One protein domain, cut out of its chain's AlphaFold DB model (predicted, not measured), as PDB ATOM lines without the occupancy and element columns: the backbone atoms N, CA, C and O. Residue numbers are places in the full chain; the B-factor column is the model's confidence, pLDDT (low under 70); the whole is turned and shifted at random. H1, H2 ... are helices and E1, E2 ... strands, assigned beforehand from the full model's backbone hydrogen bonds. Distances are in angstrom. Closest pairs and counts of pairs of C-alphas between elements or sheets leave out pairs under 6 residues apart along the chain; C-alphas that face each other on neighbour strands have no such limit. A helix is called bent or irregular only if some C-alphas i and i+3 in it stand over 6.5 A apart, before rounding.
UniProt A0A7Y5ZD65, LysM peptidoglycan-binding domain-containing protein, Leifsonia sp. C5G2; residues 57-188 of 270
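Overview. This is residues 57 to 188 of the 270 residues of the protein "LysM peptidoglycan-binding domain-containing protein" of Leifsonia sp. C5G2 (UniProt A0A7Y5ZD65). One antiparallel sheet is bent back on itself like an incomplete barrel, with E5 E4 E7 E8 facing E2 E3 E6, E1 as the hinge, and the ring left open between edge strands E5 and E6. The short helix H2 bridges the two leaves at one end, H1 only grazes the sheet, and H3 lies outside it. The printed part has 132 residues, in the order E1 H1 E2 E3 H2 E4 E5 E6 H3 E7 E8; the sheet's order is E5 E4 E7 E8 E1 E2 E3 E6. The class is mixed, with under half of the residues in named elements. The whole is compact, with a radius of gyration of the C-alphas of 13.9 A and spans of 40 by 39 by 23 A.

Arrangement. The strongly twisted, curled sheet turns at E1, residues 57 to 65, whose pairing is staggered. Its residues 57 to 63 pair with E2, residues 82 to 88 (N 61 to O 84, 3.0 A), and its residues 64 to 65 with E8, residues 179 to 184 (N 182 to O 64, 2.9 A). E2 forms a hairpin with E3, residues 94 to 100 (N 85 to O 97, 2.9 A), and E3 neighbours E6, residues 148 to 152 (N 98 to O 149, 2.9 A). E8 forms a hairpin with E7, residues 168 to 173 (N 171 to O 181, 2.8 A). E7 neighbours E4, residues 113 to 118 (N 116 to O 170, 2.9 A), which forms a hairpin with E5, residues 133 to 135 (N 134 to O 117, 2.8 A). H2, residues 106 to 112, is on the sheet at a height of 7.6 A, over none of its strands, but only just: 2 of its 7 C-alphas fall on E4 and 2 on E3. The closest C-alphas of H2 and E6 are those of Ala 106 and Leu 149, 6.2 A. H1, residues 74 to 77, only grazes the sheet with residues 75 to 77. H3, residues 156 to 160, is not on it. O i to N i+4 pairs are within hydrogen-bond range in 1 of 3 for H2 and 0 of 1 for H3, beside 2 of 4 and 1 of 2 O i to N i+3 pairs; H1 is too short for an i+4 pair.

Along the chain. E1 starts at C-alpha 57 (9.301, 24.593, -21.202) and is 23.9 A long; E2 is 20.0 A, E3 19.2 A, E7 16.3 A and E4 14.9 A. E8 ends at C-alpha 184 (12.829, 39.373, -19.130). H2 is irregular, with C-alphas 107 and 110 7.1 A apart, and H3 only just, with C-alphas 157 and 160 6.8 A apart.

Size, cuts and confidence. The C-alphas of Pro 70 and Ser 90, the two farthest apart, are 42.3 A apart. The printed part has no cut. The links E4 to E5 and E5 to E6 are long. Confidence is under 70 in residues 154 to 160 and 175 to 176.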
ATOM      1  N   THR A  57       8.737  23.283 -21.558       97.06
ATOM      2  CA  THR A  57       9.301  24.593 -21.202       97.06
ATOM      3  C   THR A  57       8.984  25.605 -22.297       97.06
ATOM      4  O   THR A  57       9.394  25.438 -23.448       97.06
ATOM      5  N   ILE A  58       8.243  26.648 -21.935       95.94
ATOM      6  CA  ILE A  58       7.709  27.653 -22.859       95.94
ATOM      7  C   ILE A  58       8.396  29.014 -22.742       95.94
ATOM      8  O   ILE A  58       8.271  29.820 -23.655       95.94
ATOM      9  N   GLY A  59       9.155  29.262 -21.674       97.38
ATOM     10  CA  GLY A  59       9.913  30.499 -21.508       97.38
ATOM     11  C   GLY A  59      11.076  30.339 -20.540       97.38
ATOM     12  O   GLY A  59      11.063  29.458 -19.679       97.38
ATOM     13  N   THR A  60      12.091  31.183 -20.692       98.56
ATOM     14  CA  THR A  60      13.264  31.238 -19.807       98.56
ATOM     15  C   THR A  60      13.715  32.675 -19.605       98.56
ATOM     16  O   THR A  60      13.494  33.503 -20.483       98.56
ATOM     17  N   GLY A  61      14.396  32.962 -18.503       98.38
ATOM     18  CA  GLY A  61      14.983  34.277 -18.249       98.38
ATOM     19  C   GLY A  61      15.997  34.241 -17.112       98.38
ATOM     20  O   GLY A  61      16.150  33.221 -16.436       98.38
ATOM     21  N   ASP A  62      16.653  35.372 -16.890       98.38
ATOM     22  CA  ASP A  62      17.579  35.580 -15.779       98.38
ATOM     23  C   ASP A  62      17.019  36.684 -14.886       98.38
ATOM     24  O   ASP A  62      16.803  37.796 -15.358       98.38
ATOM     25  N   LEU A  63      16.770  36.373 -13.614       98.25
ATOM     26  CA  LEU A  63      16.319  37.342 -12.621       98.25
ATOM     27  C   LEU A  63      17.520  38.155 -12.150       98.25
ATOM     28  O   LEU A  63      18.435  37.615 -11.524       98.25
ATOM     29  N   GLN A  64      17.510  39.443 -12.476       97.56
ATOM     30  CA  GLN A  64      18.605  40.369 -12.217       97.56
ATOM     31  C   GLN A  64      18.105  41.595 -11.468       97.56
ATOM     32  O   GLN A  64      16.946  41.982 -11.606       97.56
ATOM     33  N   ILE A  65      18.996  42.204 -10.688       96.38
ATOM     34  CA  ILE A  65      18.723  43.459  -9.985       96.38
ATOM     35  C   ILE A  65      18.443  44.556 -11.016       96.38
ATOM     36  O   ILE A  65      19.158  44.667 -12.013       96.38
ATOM     37  N   ILE A  66      17.416  45.356 -10.750       94.00
ATOM     38  CA  ILE A  66      17.055  46.529 -11.544       94.00
ATOM     39  C   ILE A  66      17.411  47.783 -10.754       94.00
ATOM     40  O   ILE A  66      17.219  47.837  -9.539       94.00
ATOM     41  N   ASP A  67      17.931  48.794 -11.446       91.50
ATOM     42  CA  ASP A  67      18.169  50.099 -10.840       91.50
ATOM     43  C   ASP A  67      16.833  50.718 -10.410       91.50
ATOM     44  O   ASP A  67      15.918  50.891 -11.216       91.50
ATOM     45  N   HIS A  68      16.735  51.090  -9.137       88.81
ATOM     46  CA  HIS A  68      15.554  51.719  -8.564       88.81
ATOM     47  C   HIS A  68      15.939  52.931  -7.712       88.81
ATOM     48  O   HIS A  68      17.081  53.073  -7.262       88.81
ATOM     49  N   GLU A  69      14.978  53.822  -7.465       87.12
ATOM     50  CA  GLU A  69      15.183  54.911  -6.510       87.12
ATOM     51  C   GLU A  69      15.507  54.352  -5.113       87.12
ATOM     52  O   GLU A  69      15.011  53.277  -4.755       87.12
ATOM     53  N   PRO A  70      16.328  55.049  -4.303       85.75
ATOM     54  CA  PRO A  70      16.675  54.584  -2.967       85.75
ATOM     55  C   PRO A  70      15.433  54.233  -2.144       85.75
ATOM     56  O   PRO A  70      14.532  55.054  -1.972       85.75
ATOM     57  N   PHE A  71      15.417  53.015  -1.611       85.31
ATOM     58  CA  PHE A  71      14.297  52.471  -0.854       85.31
ATOM     59  C   PHE A  71      14.809  51.936   0.483       85.31
ATOM     60  O   PHE A  71      15.668  51.054   0.514       85.31
ATOM     61  N   ASP A  72      14.326  52.507   1.588       87.69
ATOM     62  CA  ASP A  72      14.776  52.177   2.946       87.69
ATOM     63  C   ASP A  72      14.072  50.915   3.471       87.69
ATOM     64  O   ASP A  72      13.228  50.959   4.363       87.69
ATOM     65  N   ASP A  73      14.399  49.777   2.858       88.75
ATOM     66  CA  ASP A  73      13.980  48.443   3.286       88.75
ATOM     67  C   ASP A  73      15.180  47.484   3.199       88.75
ATOM     68  O   ASP A  73      15.858  47.449   2.166       88.75
ATOM     69  N   PRO A  74      15.466  46.674   4.237       87.81
ATOM     70  CA  PRO A  74      16.567  45.712   4.205       87.81
ATOM     71  C   PRO A  74      16.529  44.763   2.999       87.81
ATOM     72  O   PRO A  74      17.580  44.370   2.496       87.81
ATOM     73  N   ARG A  75      15.333  44.426   2.502       87.19
ATOM     74  CA  ARG A  75      15.144  43.550   1.336       87.19
ATOM     75  C   ARG A  75      15.626  44.187   0.034       87.19
ATOM     76  O   ARG A  75      16.073  43.476  -0.858       87.19
ATOM     77  N   ALA A  76      15.602  45.516  -0.070       88.31
ATOM     78  CA  ALA A  76      16.111  46.227  -1.242       88.31
ATOM     79  C   ALA A  76      17.647  46.253  -1.316       88.31
ATOM     80  O   ALA A  76      18.207  46.519  -2.372       88.31
ATOM     81  N   GLN A  77      18.351  45.951  -0.218       86.44
ATOM     82  CA  GLN A  77      19.819  45.919  -0.204       86.44
ATOM     83  C   GLN A  77      20.377  44.661  -0.879       86.44
ATOM     84  O   GLN A  77      21.473  44.691  -1.441       86.44
ATOM     85  N   HIS A  78      19.617  43.563  -0.831       87.81
ATOM     86  CA  HIS A  78      19.984  42.274  -1.412       87.81
ATOM     87  C   HIS A  78      18.773  41.622  -2.105       87.81
ATOM     88  O   HIS A  78      18.261  40.612  -1.611       87.81
ATOM     89  N   PRO A  79      18.297  42.185  -3.233       90.81
ATOM     90  CA  PRO A  79      17.181  41.605  -3.970       90.81
ATOM     91  C   PRO A  79      17.509  40.191  -4.468       90.81
ATOM     92  O   PRO A  79      18.674  39.895  -4.754       90.81
ATOM     93  N   PRO A  80      16.503  39.312  -4.617       93.25
ATOM     94  CA  PRO A  80      16.730  37.972  -5.131       93.25
ATOM     95  C   PRO A  80      17.165  38.016  -6.601       93.25
ATOM     96  O   PRO A  80      16.565  38.705  -7.425       93.25
ATOM     97  N   THR A  81      18.177  37.219  -6.932       96.75
ATOM     98  CA  THR A  81      18.631  36.943  -8.302       96.75
ATOM     99  C   THR A  81      18.539  35.449  -8.588       96.75
ATOM    100  O   THR A  81      18.426  34.642  -7.660       96.75
ATOM    101  N   GLY A  82      18.548  35.055  -9.861       97.44
ATOM    102  CA  GLY A  82      18.520  33.637 -10.214       97.44
ATOM    103  C   GLY A  82      18.086  33.326 -11.640       97.44
ATOM    104  O   GLY A  82      18.158  34.159 -12.543       97.44
ATOM    105  N   LYS A  83      17.625  32.091 -11.845       98.19
ATOM    106  CA  LYS A  83      17.162  31.573 -13.138       98.19
ATOM    107  C   LYS A  83      15.652  31.380 -13.153       98.19
ATOM    108  O   LYS A  83      15.090  30.747 -12.260       98.19
ATOM    109  N   LEU A  84      15.021  31.869 -14.215       98.38
ATOM    110  CA  LEU A  84      13.603  31.710 -14.508       98.38
ATOM    111  C   LEU A  84      13.392  30.616 -15.557       98.38
ATOM    112  O   LEU A  84      14.002  30.630 -16.628       98.38
ATOM    113  N   THR A  85      12.462  29.707 -15.280       98.12
ATOM    114  CA  THR A  85      11.884  28.787 -16.266       98.12
ATOM    115  C   THR A  85      10.364  28.838 -16.175       98.12
ATOM    116  O   THR A  85       9.807  28.781 -15.088       98.12
ATOM    117  N   ILE A  86       9.681  28.905 -17.312       96.75
ATOM    118  CA  ILE A  86       8.221  28.823 -17.393       96.75
ATOM    119  C   ILE A  86       7.865  27.519 -18.086       96.75
ATOM    120  O   ILE A  86       8.327  27.250 -19.200       96.75
ATOM    121  N   VAL A  87       7.052  26.698 -17.429       95.75
ATOM    122  CA  VAL A  87       6.672  25.374 -17.927       95.75
ATOM    123  C   VAL A  87       5.164  25.218 -17.968       95.75
ATOM    124  O   VAL A  87       4.446  25.790 -17.160       95.75
ATOM    125  N   VAL A  88       4.682  24.390 -18.885       93.12
ATOM    126  CA  VAL A  88       3.335  23.826 -18.813       93.12
ATOM    127  C   VAL A  88       3.472  22.470 -18.135       93.12
ATOM    128  O   VAL A  88       4.118  21.571 -18.673       93.12
ATOM    129  N   ASN A  89       2.898  22.299 -16.953       91.00
ATOM    130  CA  ASN A  89       3.021  21.057 -16.202       91.00
ATOM    131  C   ASN A  89       2.189  19.912 -16.831       91.00
ATOM    132  O   ASN A  89       1.582  20.034 -17.900       91.00
ATOM    133  N   SER A  90       2.160  18.754 -16.170       90.62
ATOM    134  CA  SER A  90       1.431  17.573 -16.652       90.62
ATOM    135  C   SER A  90      -0.098  17.724 -16.604       90.62
ATOM    136  O   SER A  90      -0.801  17.059 -17.376       90.62
ATOM    137  N   SER A  91      -0.638  18.606 -15.754       88.06
ATOM    138  CA  SER A  91      -2.069  18.931 -15.752       88.06
ATOM    139  C   SER A  91      -2.440  19.901 -16.879       88.06
ATOM    140  O   SER A  91      -3.582  19.879 -17.335       88.06
ATOM    141  N   GLY A  92      -1.465  20.622 -17.441       86.88
ATOM    142  CA  GLY A  92      -1.670  21.650 -18.467       86.88
ATOM    143  C   GLY A  92      -1.655  23.072 -17.911       86.88
ATOM    144  O   GLY A  92      -1.932  24.004 -18.656       86.88
ATOM    145  N   GLN A  93      -1.332  23.238 -16.631       87.69
ATOM    146  CA  GLN A  93      -1.209  24.536 -15.987       87.69
ATOM    147  C   GLN A  93       0.172  25.140 -16.252       87.69
ATOM    148  O   GLN A  93       1.174  24.423 -16.288       87.69
ATOM    149  N   VAL A  94       0.218  26.458 -16.429       91.12
ATOM    150  CA  VAL A  94       1.475  27.203 -16.524       91.12
ATOM    151  C   VAL A  94       2.053  27.394 -15.121       91.12
ATOM    152  O   VAL A  94       1.357  27.826 -14.208       91.12
ATOM    153  N   GLU A  95       3.330  27.085 -14.948       93.50
ATOM    154  CA  GLU A  95       4.090  27.300 -13.720       93.50
ATOM    155  C   GLU A  95       5.295  28.182 -14.021       93.50
ATOM    156  O   GLU A  95       6.079  27.901 -14.934       93.50
ATOM    157  N   VAL A  96       5.466  29.218 -13.208       95.69
ATOM    158  CA  VAL A  96       6.705  29.982 -13.126       95.69
ATOM    159  C   VAL A  96       7.603  29.305 -12.101       95.69
ATOM    160  O   VAL A  96       7.200  29.076 -10.963       95.69
ATOM    161  N   ARG A  97       8.822  28.966 -12.507       97.00
ATOM    162  CA  ARG A  97       9.826  28.332 -11.655       97.00
ATOM    163  C   ARG A  97      11.031  29.241 -11.517       97.00
ATOM    164  O   ARG A  97      11.645  29.598 -12.523       97.00
ATOM    165  N   LEU A  98      11.358  29.607 -10.283       97.19
ATOM    166  CA  LEU A  98      12.503  30.454  -9.964       97.19
ATOM    167  C   LEU A  98      13.507  29.663  -9.137       97.19
ATOM    168  O   LEU A  98      13.228  29.250  -8.011       97.19
ATOM    169  N   ARG A  99      14.704  29.489  -9.689       97.06
ATOM    170  CA  ARG A  99      15.858  28.977  -8.959       97.06
ATOM    171  C   ARG A  99      16.717  30.156  -8.545       97.06
ATOM    172  O   ARG A  99      17.421  30.709  -9.386       97.06
ATOM    173  N   LEU A 100      16.617  30.546  -7.279       95.50
ATOM    174  CA  LEU A 100      17.395  31.660  -6.749       95.50
ATOM    175  C   LEU A 100      18.874  31.281  -6.617       95.50
ATOM    176  O   LEU A 100      19.199  30.120  -6.361       95.50
ATOM    177  N   ASP A 101      19.757  32.267  -6.765       95.31
ATOM    178  CA  ASP A 101      21.201  32.085  -6.578       95.31
ATOM    179  C   ASP A 101      21.554  31.748  -5.119       95.31
ATOM    180  O   ASP A 101      22.518  31.023  -4.872       95.31
ATOM    181  N   ASP A 102      20.743  32.224  -4.163       91.31
ATOM    182  CA  ASP A 102      20.719  31.748  -2.778       91.31
ATOM    183  C   ASP A 102      19.475  30.866  -2.539       91.31
ATOM    184  O   ASP A 102      18.376  31.382  -2.308       91.31
ATOM    185  N   PRO A 103      19.617  29.526  -2.552       86.69
ATOM    186  CA  PRO A 103      18.504  28.614  -2.307       86.69
ATOM    187  C   PRO A 103      17.888  28.751  -0.910       86.69
ATOM    188  O   PRO A 103      16.729  28.385  -0.722       86.69
ATOM    189  N   ALA A 104      18.628  29.267   0.082       85.81
ATOM    190  CA  ALA A 104      18.085  29.466   1.425       85.81
ATOM    191  C   ALA A 104      17.040  30.594   1.456       85.81
ATOM    192  O   ALA A 104      16.089  30.523   2.236       85.81
ATOM    193  N   ALA A 105      17.167  31.585   0.564       87.12
ATOM    194  CA  ALA A 105      16.217  32.687   0.429       87.12
ATOM    195  C   ALA A 105      14.866  32.246  -0.166       87.12
ATOM    196  O   ALA A 105      13.847  32.895   0.067       87.12
ATOM    197  N   ALA A 106      14.815  31.120  -0.888       86.38
ATOM    198  CA  ALA A 106      13.584  30.631  -1.512       86.38
ATOM    199  C   ALA A 106      12.465  30.370  -0.490       86.38
ATOM    200  O   ALA A 106      11.295  30.621  -0.771       86.38
ATOM    201  N   ALA A 107      12.816  29.913   0.716       80.88
ATOM    202  CA  ALA A 107      11.846  29.594   1.760       80.88
ATOM    203  C   ALA A 107      11.091  30.825   2.291       80.88
ATOM    204  O   ALA A 107       9.940  30.693   2.706       80.88
ATOM    205  N   THR A 108      11.715  32.008   2.286       85.75
ATOM    206  CA  THR A 108      11.094  33.248   2.780       85.75
ATOM    207  C   THR A 108      10.628  34.164   1.655       85.75
ATOM    208  O   THR A 108       9.749  34.991   1.879       85.75
ATOM    209  N   ALA A 109      11.119  33.970   0.424       85.50
ATOM    210  CA  ALA A 109      10.833  34.844  -0.713       85.50
ATOM    211  C   ALA A 109       9.332  35.070  -0.973       85.50
ATOM    212  O   ALA A 109       8.931  36.179  -1.307       85.50
ATOM    213  N   ILE A 110       8.498  34.043  -0.778       83.44
ATOM    214  CA  ILE A 110       7.038  34.121  -0.966       83.44
ATOM    215  C   ILE A 110       6.384  35.072   0.056       83.44
ATOM    216  O   ILE A 110       5.391  35.721  -0.255       83.44
ATOM    217  N   ALA A 111       6.924  35.156   1.274       85.00
ATOM    218  CA  ALA A 111       6.424  36.054   2.315       85.00
ATOM    219  C   ALA A 111       7.034  37.460   2.209       85.00
ATOM    220  O   ALA A 111       6.378  38.453   2.526       85.00
ATOM    221  N   ASP A 112       8.289  37.537   1.769       87.88
ATOM    222  CA  ASP A 112       9.066  38.772   1.767       87.88
ATOM    223  C   ASP A 112       8.802  39.643   0.534       87.88
ATOM    224  O   ASP A 112       8.941  40.868   0.619       87.88
ATOM    225  N   TYR A 113       8.401  39.040  -0.589       91.38
ATOM    226  CA  TYR A 113       8.274  39.724  -1.871       91.38
ATOM    227  C   TYR A 113       6.920  39.505  -2.541       91.38
ATOM    228  O   TYR A 113       6.323  38.433  -2.485       91.38
ATOM    229  N   ALA A 114       6.484  40.525  -3.276       91.88
ATOM    230  CA  ALA A 114       5.510  40.356  -4.338       91.88
ATOM    231  C   ALA A 114       6.251  39.922  -5.606       91.88
ATOM    232  O   ALA A 114       7.110  40.647  -6.105       91.88
ATOM    233  N   ILE A 115       5.905  38.746  -6.124       93.38
ATOM    234  CA  ILE A 115       6.412  38.240  -7.401       93.38
ATOM    235  C   ILE A 115       5.261  38.308  -8.397       93.38
ATOM    236  O   ILE A 115       4.196  37.737  -8.142       93.38
ATOM    237  N   VAL A 116       5.456  39.015  -9.507       92.88
ATOM    238  CA  VAL A 116       4.409  39.261 -10.505       92.88
ATOM    239  C   VAL A 116       4.882  38.891 -11.906       92.88
ATOM    240  O   VAL A 116       6.037  39.115 -12.252       92.88
ATOM    241  N   LEU A 117       3.994  38.335 -12.727       93.50
ATOM    242  CA  LEU A 117       4.149  38.347 -14.181       93.50
ATOM    243  C   LEU A 117       3.619  39.671 -14.712       93.50
ATOM    244  O   LEU A 117       2.533  40.097 -14.325       93.50
ATOM    245  N   SER A 118       4.362  40.300 -15.609       93.19
ATOM    246  CA  SER A 118       4.088  41.657 -16.058       93.19
ATOM    247  C   SER A 118       4.264  41.785 -17.562       93.19
ATOM    248  O   SER A 118       5.096  41.123 -18.180       93.19
ATOM    249  N   THR A 119       3.473  42.672 -18.146       93.56
ATOM    250  CA  THR A 119       3.669  43.198 -19.509       93.56
ATOM    251  C   THR A 119       4.851  44.172 -19.575       93.56
ATOM    252  O   THR A 119       5.361  44.437 -20.655       93.56
ATOM    253  N   ALA A 120       5.344  44.693 -18.444       93.62
ATOM    254  CA  ALA A 120       6.491  45.595 -18.428       93.62
ATOM    255  C   ALA A 120       7.742  44.949 -19.044       93.62
ATOM    256  O   ALA A 120       8.021  43.758 -18.845       93.62
ATOM    257  N   ARG A 121       8.509  45.750 -19.789       94.00
ATOM    258  CA  ARG A 121       9.706  45.297 -20.495       94.00
ATOM    259  C   ARG A 121      10.969  45.715 -19.772       94.00
ATOM    260  O   ARG A 121      11.145  46.868 -19.410       94.00
ATOM    261  N   HIS A 122      11.882  44.758 -19.664       94.75
ATOM    262  CA  HIS A 122      13.231  44.951 -19.120       94.75
ATOM    263  C   HIS A 122      14.309  44.478 -20.110       94.75
ATOM    264  O   HIS A 122      15.456  44.251 -19.744       94.75
ATOM    265  N   ASP A 123      13.937  44.297 -21.381       92.75
ATOM    266  CA  ASP A 123      14.803  43.832 -22.474       92.75
ATOM    267  C   ASP A 123      15.173  44.938 -23.479       92.75
ATOM    268  O   ASP A 123      15.814  44.671 -24.497       92.75
ATOM    269  N   GLY A 124      14.772  46.183 -23.204       89.75
ATOM    270  CA  GLY A 124      15.042  47.348 -24.050       89.75
ATOM    271  C   GLY A 124      14.206  47.419 -25.332       89.75
ATOM    272  O   GLY A 124      14.449  48.296 -26.164       89.75
ATOM    273  N   LEU A 125      13.239  46.516 -25.517       90.25
ATOM    274  CA  LEU A 125      12.252  46.620 -26.590       90.25
ATOM    275  C   LEU A 125      11.142  47.624 -26.212       90.25
ATOM    276  O   LEU A 125      11.020  47.982 -25.041       90.25
ATOM    277  N   PRO A 126      10.355  48.127 -27.186       88.25
ATOM    278  CA  PRO A 126       9.341  49.146 -26.926       88.25
ATOM    279  C   PRO A 126       8.298  48.689 -25.911       88.25
ATOM    280  O   PRO A 126       7.812  47.564 -26.006       88.25
ATOM    281  N   ASP A 127       7.914  49.590 -25.009       89.00
ATOM    282  CA  ASP A 127       6.892  49.308 -24.006       89.00
ATOM    283  C   ASP A 127       5.562  48.877 -24.644       89.00
ATOM    284  O   ASP A 127       5.191  49.369 -25.725       89.00
ATOM    285  N   PRO A 128       4.831  47.961 -23.985       89.50
ATOM    286  CA  PRO A 128       3.487  47.607 -24.400       89.50
ATOM    287  C   PRO A 128       2.560  48.816 -24.257       89.50
ATOM    288  O   PRO A 128       2.789  49.728 -23.462       89.50
ATOM    289  N   ILE A 129       1.462  48.794 -25.005       86.94
ATOM    290  CA  ILE A 129       0.384  49.780 -24.835       86.94
ATOM    291  C   ILE A 129      -0.388  49.531 -23.529       86.94
ATOM    292  O   ILE A 129      -0.964  50.447 -22.942       86.94
ATOM    293  N   GLU A 130      -0.403  48.283 -23.077       85.50
ATOM    294  CA  GLU A 130      -1.173  47.811 -21.933       85.50
ATOM    295  C   GLU A 130      -0.239  47.416 -20.796       85.50
ATOM    296  O   GLU A 130       0.737  46.699 -20.998       85.50
ATOM    297  N   HIS A 131      -0.588  47.846 -19.584       88.88
ATOM    298  CA  HIS A 131       0.142  47.516 -18.367       88.88
ATOM    299  C   HIS A 131      -0.688  46.554 -17.519       88.88
ATOM    300  O   HIS A 131      -1.513  46.960 -16.700       88.88
ATOM    301  N   LEU A 132      -0.494  45.261 -17.759       88.44
ATOM    302  CA  LEU A 132      -1.064  44.170 -16.974       88.44
ATOM    303  C   LEU A 132      -0.011  43.580 -16.034       88.44
ATOM    304  O   LEU A 132       1.140  43.387 -16.437       88.44
ATOM    305  N   GLN A 133      -0.442  43.256 -14.814       89.44
ATOM    306  CA  GLN A 133       0.341  42.562 -13.794       89.44
ATOM    307  C   GLN A 133      -0.495  41.453 -13.149       89.44
ATOM    308  O   GLN A 133      -1.676  41.640 -12.854       89.44
ATOM    309  N   PHE A 134       0.138  40.310 -12.904       88.00
ATOM    310  CA  PHE A 134      -0.482  39.111 -12.350       88.00
ATOM    311  C   PHE A 134       0.358  38.593 -11.188       88.00
ATOM    312  O   PHE A 134       1.505  38.186 -11.375       88.00
ATOM    313  N   GLY A 135      -0.207  38.601  -9.981       88.81
ATOM    314  CA  GLY A 135       0.452  38.052  -8.797       88.81
ATOM    315  C   GLY A 135       0.677  36.547  -8.922       88.81
ATOM    316  O   GLY A 135      -0.249  35.800  -9.223       88.81
ATOM    317  N   LEU A 136       1.908  36.105  -8.671       85.31
ATOM    318  CA  LEU A 136       2.293  34.691  -8.706       85.31
ATOM    319  C   LEU A 136       2.285  34.028  -7.327       85.31
ATOM    320  O   LEU A 136       2.149  32.809  -7.213       85.31
ATOM    321  N   VAL A 137       2.454  34.821  -6.271       79.25
ATOM    322  CA  VAL A 137       2.377  34.330  -4.896       79.25
ATOM    323  C   VAL A 137       0.921  34.001  -4.567       79.25
ATOM    324  O   VAL A 137       0.055  34.872  -4.576       79.25
ATOM    325  N   SER A 138       0.663  32.726  -4.286       79.75
ATOM    326  CA  SER A 138      -0.653  32.192  -3.932       79.75
ATOM    327  C   SER A 138      -0.512  31.049  -2.927       79.75
ATOM    328  O   SER A 138       0.590  30.548  -2.703       79.75
ATOM    329  N   ASP A 139      -1.631  30.564  -2.389       79.75
ATOM    330  CA  ASP A 139      -1.664  29.371  -1.525       79.75
ATOM    331  C   ASP A 139      -1.175  28.089  -2.235       79.75
ATOM    332  O   ASP A 139      -0.960  27.062  -1.592       79.75
ATOM    333  N   LEU A 140      -1.013  28.129  -3.563       77.75
ATOM    334  CA  LEU A 140      -0.478  27.033  -4.372       77.75
ATOM    335  C   LEU A 140       1.036  27.142  -4.600       77.75
ATOM    336  O   LEU A 140       1.635  26.221  -5.159       77.75
ATOM    337  N   ALA A 141       1.655  28.255  -4.201       87.50
ATOM    338  CA  ALA A 141       3.095  28.426  -4.287       87.50
ATOM    339  C   ALA A 141       3.806  27.426  -3.368       87.50
ATOM    340  O   ALA A 141       3.368  27.139  -2.253       87.50
ATOM    341  N   SER A 142       4.924  26.880  -3.835       91.00
ATOM    342  CA  SER A 142       5.703  25.903  -3.077       91.00
ATOM    343  C   SER A 142       7.195  26.061  -3.330       91.00
ATOM    344  O   SER A 142       7.612  26.720  -4.279       91.00
ATOM    345  N   VAL A 143       8.002  25.452  -2.462       92.75
ATOM    346  CA  VAL A 143       9.454  25.365  -2.620       92.75
ATOM    347  C   VAL A 143       9.827  23.892  -2.684       92.75
ATOM    348  O   VAL A 143       9.422  23.099  -1.828       92.75
ATOM    349  N   THR A 144      10.556  23.503  -3.722       91.44
ATOM    350  CA  THR A 144      11.044  22.133  -3.880       91.44
ATOM    351  C   THR A 144      12.150  21.822  -2.868       91.44
ATOM    352  O   THR A 144      12.734  22.708  -2.245       91.44
ATOM    353  N   ALA A 145      12.498  20.541  -2.724       88.00
ATOM    354  CA  ALA A 145      13.587  20.130  -1.838       88.00
ATOM    355  C   ALA A 145      14.963  20.705  -2.243       88.00
ATOM    356  O   ALA A 145      15.835  20.831  -1.388       88.00
ATOM    357  N   ASP A 146      15.159  21.047  -3.522       86.88
ATOM    358  CA  ASP A 146      16.362  21.707  -4.046       86.88
ATOM    359  C   ASP A 146      16.304  23.246  -3.985       86.88
ATOM    360  O   ASP A 146      17.225  23.902  -4.466       86.88
ATOM    361  N   GLY A 147      15.268  23.827  -3.367       87.56
ATOM    362  CA  GLY A 147      15.148  25.276  -3.171       87.56
ATOM    363  C   GLY A 147      14.634  26.041  -4.395       87.56
ATOM    364  O   GLY A 147      14.871  27.240  -4.510       87.56
ATOM    365  N   GLU A 148      13.944  25.375  -5.323       94.62
ATOM    366  CA  GLU A 148      13.272  26.022  -6.452       94.62
ATOM    367  C   GLU A 148      11.867  26.466  -6.036       94.62
ATOM    368  O   GLU A 148      11.070  25.675  -5.528       94.62
ATOM    369  N   LEU A 149      11.552  27.738  -6.262       94.94
ATOM    370  CA  LEU A 149      10.204  28.272  -6.111       94.94
ATOM    371  C   LEU A 149       9.358  27.800  -7.286       94.94
ATOM    372  O   LEU A 149       9.712  28.048  -8.437       94.94
ATOM    373  N   VAL A 150       8.222  27.176  -7.001       95.00
ATOM    374  CA  VAL A 150       7.216  26.801  -7.993       95.00
ATOM    375  C   VAL A 150       5.979  27.638  -7.727       95.00
ATOM    376  O   VAL A 150       5.335  27.501  -6.687       95.00
ATOM    377  N   LEU A 151       5.671  28.517  -8.676       93.31
ATOM    378  CA  LEU A 151       4.611  29.508  -8.604       93.31
ATOM    379  C   LEU A 151       3.600  29.222  -9.723       93.31
ATOM    380  O   LEU A 151       3.825  29.602 -10.879       93.31
ATOM    381  N   PRO A 152       2.516  28.489  -9.434       89.69
ATOM    382  CA  PRO A 152       1.502  28.202 -10.434       89.69
ATOM    383  C   PRO A 152       0.804  29.494 -10.857       89.69
ATOM    384  O   PRO A 152       0.356  30.263 -10.009       89.69
ATOM    385  N   LEU A 153       0.669  29.707 -12.166       83.56
ATOM    386  CA  LEU A 153      -0.233  30.730 -12.674       83.56
ATOM    387  C   LEU A 153      -1.662  30.235 -12.417       83.56
ATOM    388  O   LEU A 153      -2.034  29.136 -12.847       83.56
ATOM    389  N   GLY A 154      -2.404  30.986 -11.606       66.12
ATOM    390  CA  GLY A 154      -3.765  30.646 -11.207       66.12
ATOM    391  C   GLY A 154      -4.804  30.847 -12.315       66.12
ATOM    392  O   GLY A 154      -4.477  31.190 -13.449       66.12
ATOM    393  N   GLY A 155      -6.062  30.576 -11.944       58.72
ATOM    394  CA  GLY A 155      -7.259  31.200 -12.518       58.72
ATOM    395  C   GLY A 155      -7.608  30.942 -13.988       58.72
ATOM    396  O   GLY A 155      -7.064  30.074 -14.673       58.72
ATOM    397  N   ASP A 156      -8.558  31.753 -14.462       52.59
ATOM    398  CA  ASP A 156      -8.918  31.916 -15.874       52.59
ATOM    399  C   ASP A 156      -7.793  32.632 -16.662       52.59
ATOM    400  O   ASP A 156      -7.910  32.868 -17.858       52.59
ATOM    401  N   GLU A 157      -6.662  32.967 -16.038       51.47
ATOM    402  CA  GLU A 157      -5.537  33.647 -16.692       51.47
ATOM    403  C   GLU A 157      -4.784  32.740 -17.689       51.47
ATOM    404  O   GLU A 157      -4.139  33.216 -18.623       51.47
ATOM    405  N   VAL A 158      -4.934  31.415 -17.560       51.22
ATOM    406  CA  VAL A 158      -4.475  30.423 -18.552       51.22
ATOM    407  C   VAL A 158      -5.381  30.408 -19.806       51.22
ATOM    408  O   VAL A 158      -5.028  29.805 -20.822       51.22
ATOM    409  N   MET A 159      -6.538  31.091 -19.780       52.22
ATOM    410  CA  MET A 159      -7.566  31.031 -20.836       52.22
ATOM    411  C   MET A 159      -7.156  31.687 -22.156       52.22
ATOM    412  O   MET A 159      -7.816  31.461 -23.169       52.22
ATOM    413  N   PHE A 160      -6.066  32.457 -22.198       63.12
ATOM    414  CA  PHE A 160      -5.669  33.149 -23.429       63.12
ATOM    415  C   PHE A 160      -4.938  32.251 -24.430       63.12
ATOM    416  O   PHE A 160      -4.668  32.692 -25.546       63.12
ATOM    417  N   GLY A 161      -4.589  31.013 -24.052       72.06
ATOM    418  CA  GLY A 161      -3.916  30.034 -24.922       72.06
ATOM    419  C   GLY A 161      -2.488  30.411 -25.352       72.06
ATOM    420  O   GLY A 161      -1.754  29.552 -25.850       72.06
ATOM    421  N   ASP A 162      -2.091  31.665 -25.121       87.69
ATOM    422  CA  ASP A 162      -0.822  32.278 -25.482       87.69
ATOM    423  C   ASP A 162      -0.415  33.369 -24.456       87.69
ATOM    424  O   ASP A 162      -0.880  34.509 -24.557       87.69
ATOM    425  N   PRO A 163       0.469  33.052 -23.489       89.69
ATOM    426  CA  PRO A 163       0.933  33.980 -22.454       89.69
ATOM    427  C   PRO A 163       2.029  34.949 -22.929       89.69
ATOM    428  O   PRO A 163       2.565  35.695 -22.117       89.69
ATOM    429  N   THR A 164       2.396  34.952 -24.216       91.44
ATOM    430  CA  THR A 164       3.566  35.707 -24.712       91.44
ATOM    431  C   THR A 164       3.435  37.234 -24.645       91.44
ATOM    432  O   THR A 164       4.426  37.927 -24.855       91.44
ATOM    433  N   PHE A 165       2.248  37.753 -24.313       91.12
ATOM    434  CA  PHE A 165       2.024  39.169 -23.989       91.12
ATOM    435  C   PHE A 165       2.640  39.579 -22.640       91.12
ATOM    436  O   PHE A 165       2.801  40.753 -22.338       91.12
ATOM    437  N   LEU A 166       2.992  38.612 -21.792       93.38
ATOM    438  CA  LEU A 166       3.758  38.858 -20.576       93.38
ATOM    439  C   LEU A 166       5.238  38.898 -20.948       93.38
ATOM    440  O   LEU A 166       5.729  38.016 -21.648       93.38
ATOM    441  N   HIS A 167       5.969  39.908 -20.500       95.69
ATOM    442  CA  HIS A 167       7.348  40.154 -20.925       95.69
ATOM    443  C   HIS A 167       8.364  39.962 -19.815       95.69
ATOM    444  O   HIS A 167       9.535  39.719 -20.105       95.69
ATOM    445  N   SER A 168       7.941  40.027 -18.556       97.00
ATOM    446  CA  SER A 168       8.847  39.870 -17.429       97.00
ATOM    447  C   SER A 168       8.195  39.206 -16.224       97.00
ATOM    448  O   SER A 168       6.976  39.230 -16.044       97.00
ATOM    449  N   VAL A 169       9.037  38.593 -15.394       97.19
ATOM    450  CA  VAL A 169       8.730  38.370 -13.979       97.19
ATOM    451  C   VAL A 169       9.399  39.489 -13.192       97.19
ATOM    452  O   VAL A 169      10.604  39.674 -13.329       97.19
ATOM    453  N   GLU A 170       8.644  40.210 -12.374       96.25
ATOM    454  CA  GLU A 170       9.141  41.303 -11.534       96.25
ATOM    455  C   GLU A 170       9.025  40.927 -10.057       96.25
ATOM    456  O   GLU A 170       8.075  40.261  -9.632       96.25
ATOM    457  N   VAL A 171      10.002  41.369  -9.270       95.06
ATOM    458  CA  VAL A 171      10.043  41.201  -7.821       95.06
ATOM    459  C   VAL A 171      10.027  42.574  -7.170       95.06
ATOM    460  O   VAL A 171      10.912  43.396  -7.401       95.06
ATOM    461  N   ASN A 172       9.034  42.792  -6.315       92.81
ATOM    462  CA  ASN A 172       8.853  44.010  -5.537       92.81
ATOM    463  C   ASN A 172       8.795  43.666  -4.052       92.81
ATOM    464  O   ASN A 172       8.450  42.546  -3.664       92.81
ATOM    465  N   VAL A 173       9.032  44.655  -3.197       86.81
ATOM    466  CA  VAL A 173       8.612  44.540  -1.797       86.81
ATOM    467  C   VAL A 173       7.082  44.492  -1.741       86.81
ATOM    468  O   VAL A 173       6.405  45.287  -2.396       86.81
ATOM    469  N   ALA A 174       6.527  43.549  -0.976       73.56
ATOM    470  CA  ALA A 174       5.082  43.420  -0.820       73.56
ATOM    471  C   ALA A 174       4.459  44.733  -0.294       73.56
ATOM    472  O   ALA A 174       4.905  45.257   0.727       73.56
ATOM    473  N   GLY A 175       3.420  45.237  -0.975       67.00
ATOM    474  CA  GLY A 175       2.717  46.475  -0.600       67.00
ATOM    475  C   GLY A 175       3.051  47.727  -1.427       67.00
ATOM    476  O   GLY A 175       2.984  48.816  -0.872       67.00
ATOM    477  N   GLU A 176       3.360  47.571  -2.725       66.50
ATOM    478  CA  GLU A 176       3.662  48.647  -3.703       66.50
ATOM    479  C   GLU A 176       5.054  49.306  -3.568       66.50
ATOM    480  O   GLU A 176       5.210  50.513  -3.742       66.50
ATOM    481  N   GLY A 177       6.093  48.516  -3.273       79.38
ATOM    482  CA  GLY A 177       7.487  48.967  -3.408       79.38
ATOM    483  C   GLY A 177       7.973  49.013  -4.869       79.38
ATOM    484  O   GLY A 177       7.310  48.457  -5.746       79.38
ATOM    485  N   PRO A 178       9.135  49.638  -5.146       91.25
ATOM    486  CA  PRO A 178       9.735  49.631  -6.480       91.25
ATOM    487  C   PRO A 178      10.137  48.216  -6.925       91.25
ATOM    488  O   PRO A 178      10.373  47.335  -6.089       91.25
ATOM    489  N   VAL A 179      10.291  48.035  -8.243       94.25
ATOM    490  CA  VAL A 179      10.858  46.810  -8.828       94.25
ATOM    491  C   VAL A 179      12.318  46.714  -8.421       94.25
ATOM    492  O   VAL A 179      13.135  47.550  -8.794       94.25
ATOM    493  N   LEU A 180      12.634  45.686  -7.637       95.44
ATOM    494  CA  LEU A 180      13.984  45.429  -7.145       95.44
ATOM    495  C   LEU A 180      14.767  44.519  -8.091       95.44
ATOM    496  O   LEU A 180      15.983  44.643  -8.231       95.44
ATOM    497  N   ALA A 181      14.069  43.574  -8.717       96.50
ATOM    498  CA  ALA A 181      14.640  42.647  -9.678       96.50
ATOM    499  C   ALA A 181      13.613  42.279 -10.748       96.50
ATOM    500  O   ALA A 181      12.415  42.200 -10.469       96.50
ATOM    501  N   ALA A 182      14.084  42.015 -11.964       97.75
ATOM    502  CA  ALA A 182      13.246  41.555 -13.058       97.75
ATOM    503  C   ALA A 182      13.955  40.498 -13.907       97.75
ATOM    504  O   ALA A 182      15.181  40.471 -14.022       97.75
ATOM    505  N   ALA A 183      13.159  39.610 -14.492       98.44
ATOM    506  CA  ALA A 183      13.592  38.607 -15.448       98.44
ATOM    507  C   ALA A 183      12.816  38.788 -16.755       98.44
ATOM    508  O   ALA A 183      11.663  38.345 -16.824       98.44
ATOM    509  N   PRO A 184      13.407  39.406 -17.795       98.06
ATOM    510  CA  PRO A 184      12.829  39.373 -19.130       98.06
ATOM    511  C   PRO A 184      12.624  37.930 -19.599       98.06
ATOM    512  O   PRO A 184      13.495  37.074 -19.418       98.06
ATOM    513  N   ILE A 185      11.472  37.657 -20.207       97.75
ATOM    514  CA  ILE A 185      11.085  36.313 -20.626       97.75
ATOM    515  C   ILE A 185      11.416  36.118 -22.104       97.75
ATOM    516  O   ILE A 185      10.792  36.695 -22.992       97.75
ATOM    517  N   ALA A 186      12.349  35.214 -22.382       97.12
ATOM    518  CA  ALA A 186      12.552  34.663 -23.712       97.12
ATOM    519  C   ALA A 186      11.560  33.513 -23.944       97.12
ATOM    520  O   ALA A 186      11.791  32.377 -23.519       97.12
ATOM    521  N   TRP A 187      10.441  33.808 -24.606       95.62
ATOM    522  CA  TRP A 187       9.446  32.802 -24.976       95.62
ATOM    523  C   TRP A 187       9.931  31.898 -26.114       95.62
ATOM    524  O   TRP A 187      10.535  32.352 -27.084       95.62
ATOM    525  N   THR A 188       9.603  30.611 -26.027       95.81
ATOM    526  CA  THR A 188       9.823  29.620 -27.096       95.81
ATOM    527  C   THR A 188       8.543  29.297 -27.868       95.81
ATOM    528  O   THR A 188       8.581  28.557 -28.855       95.81
TER     529      THR A 188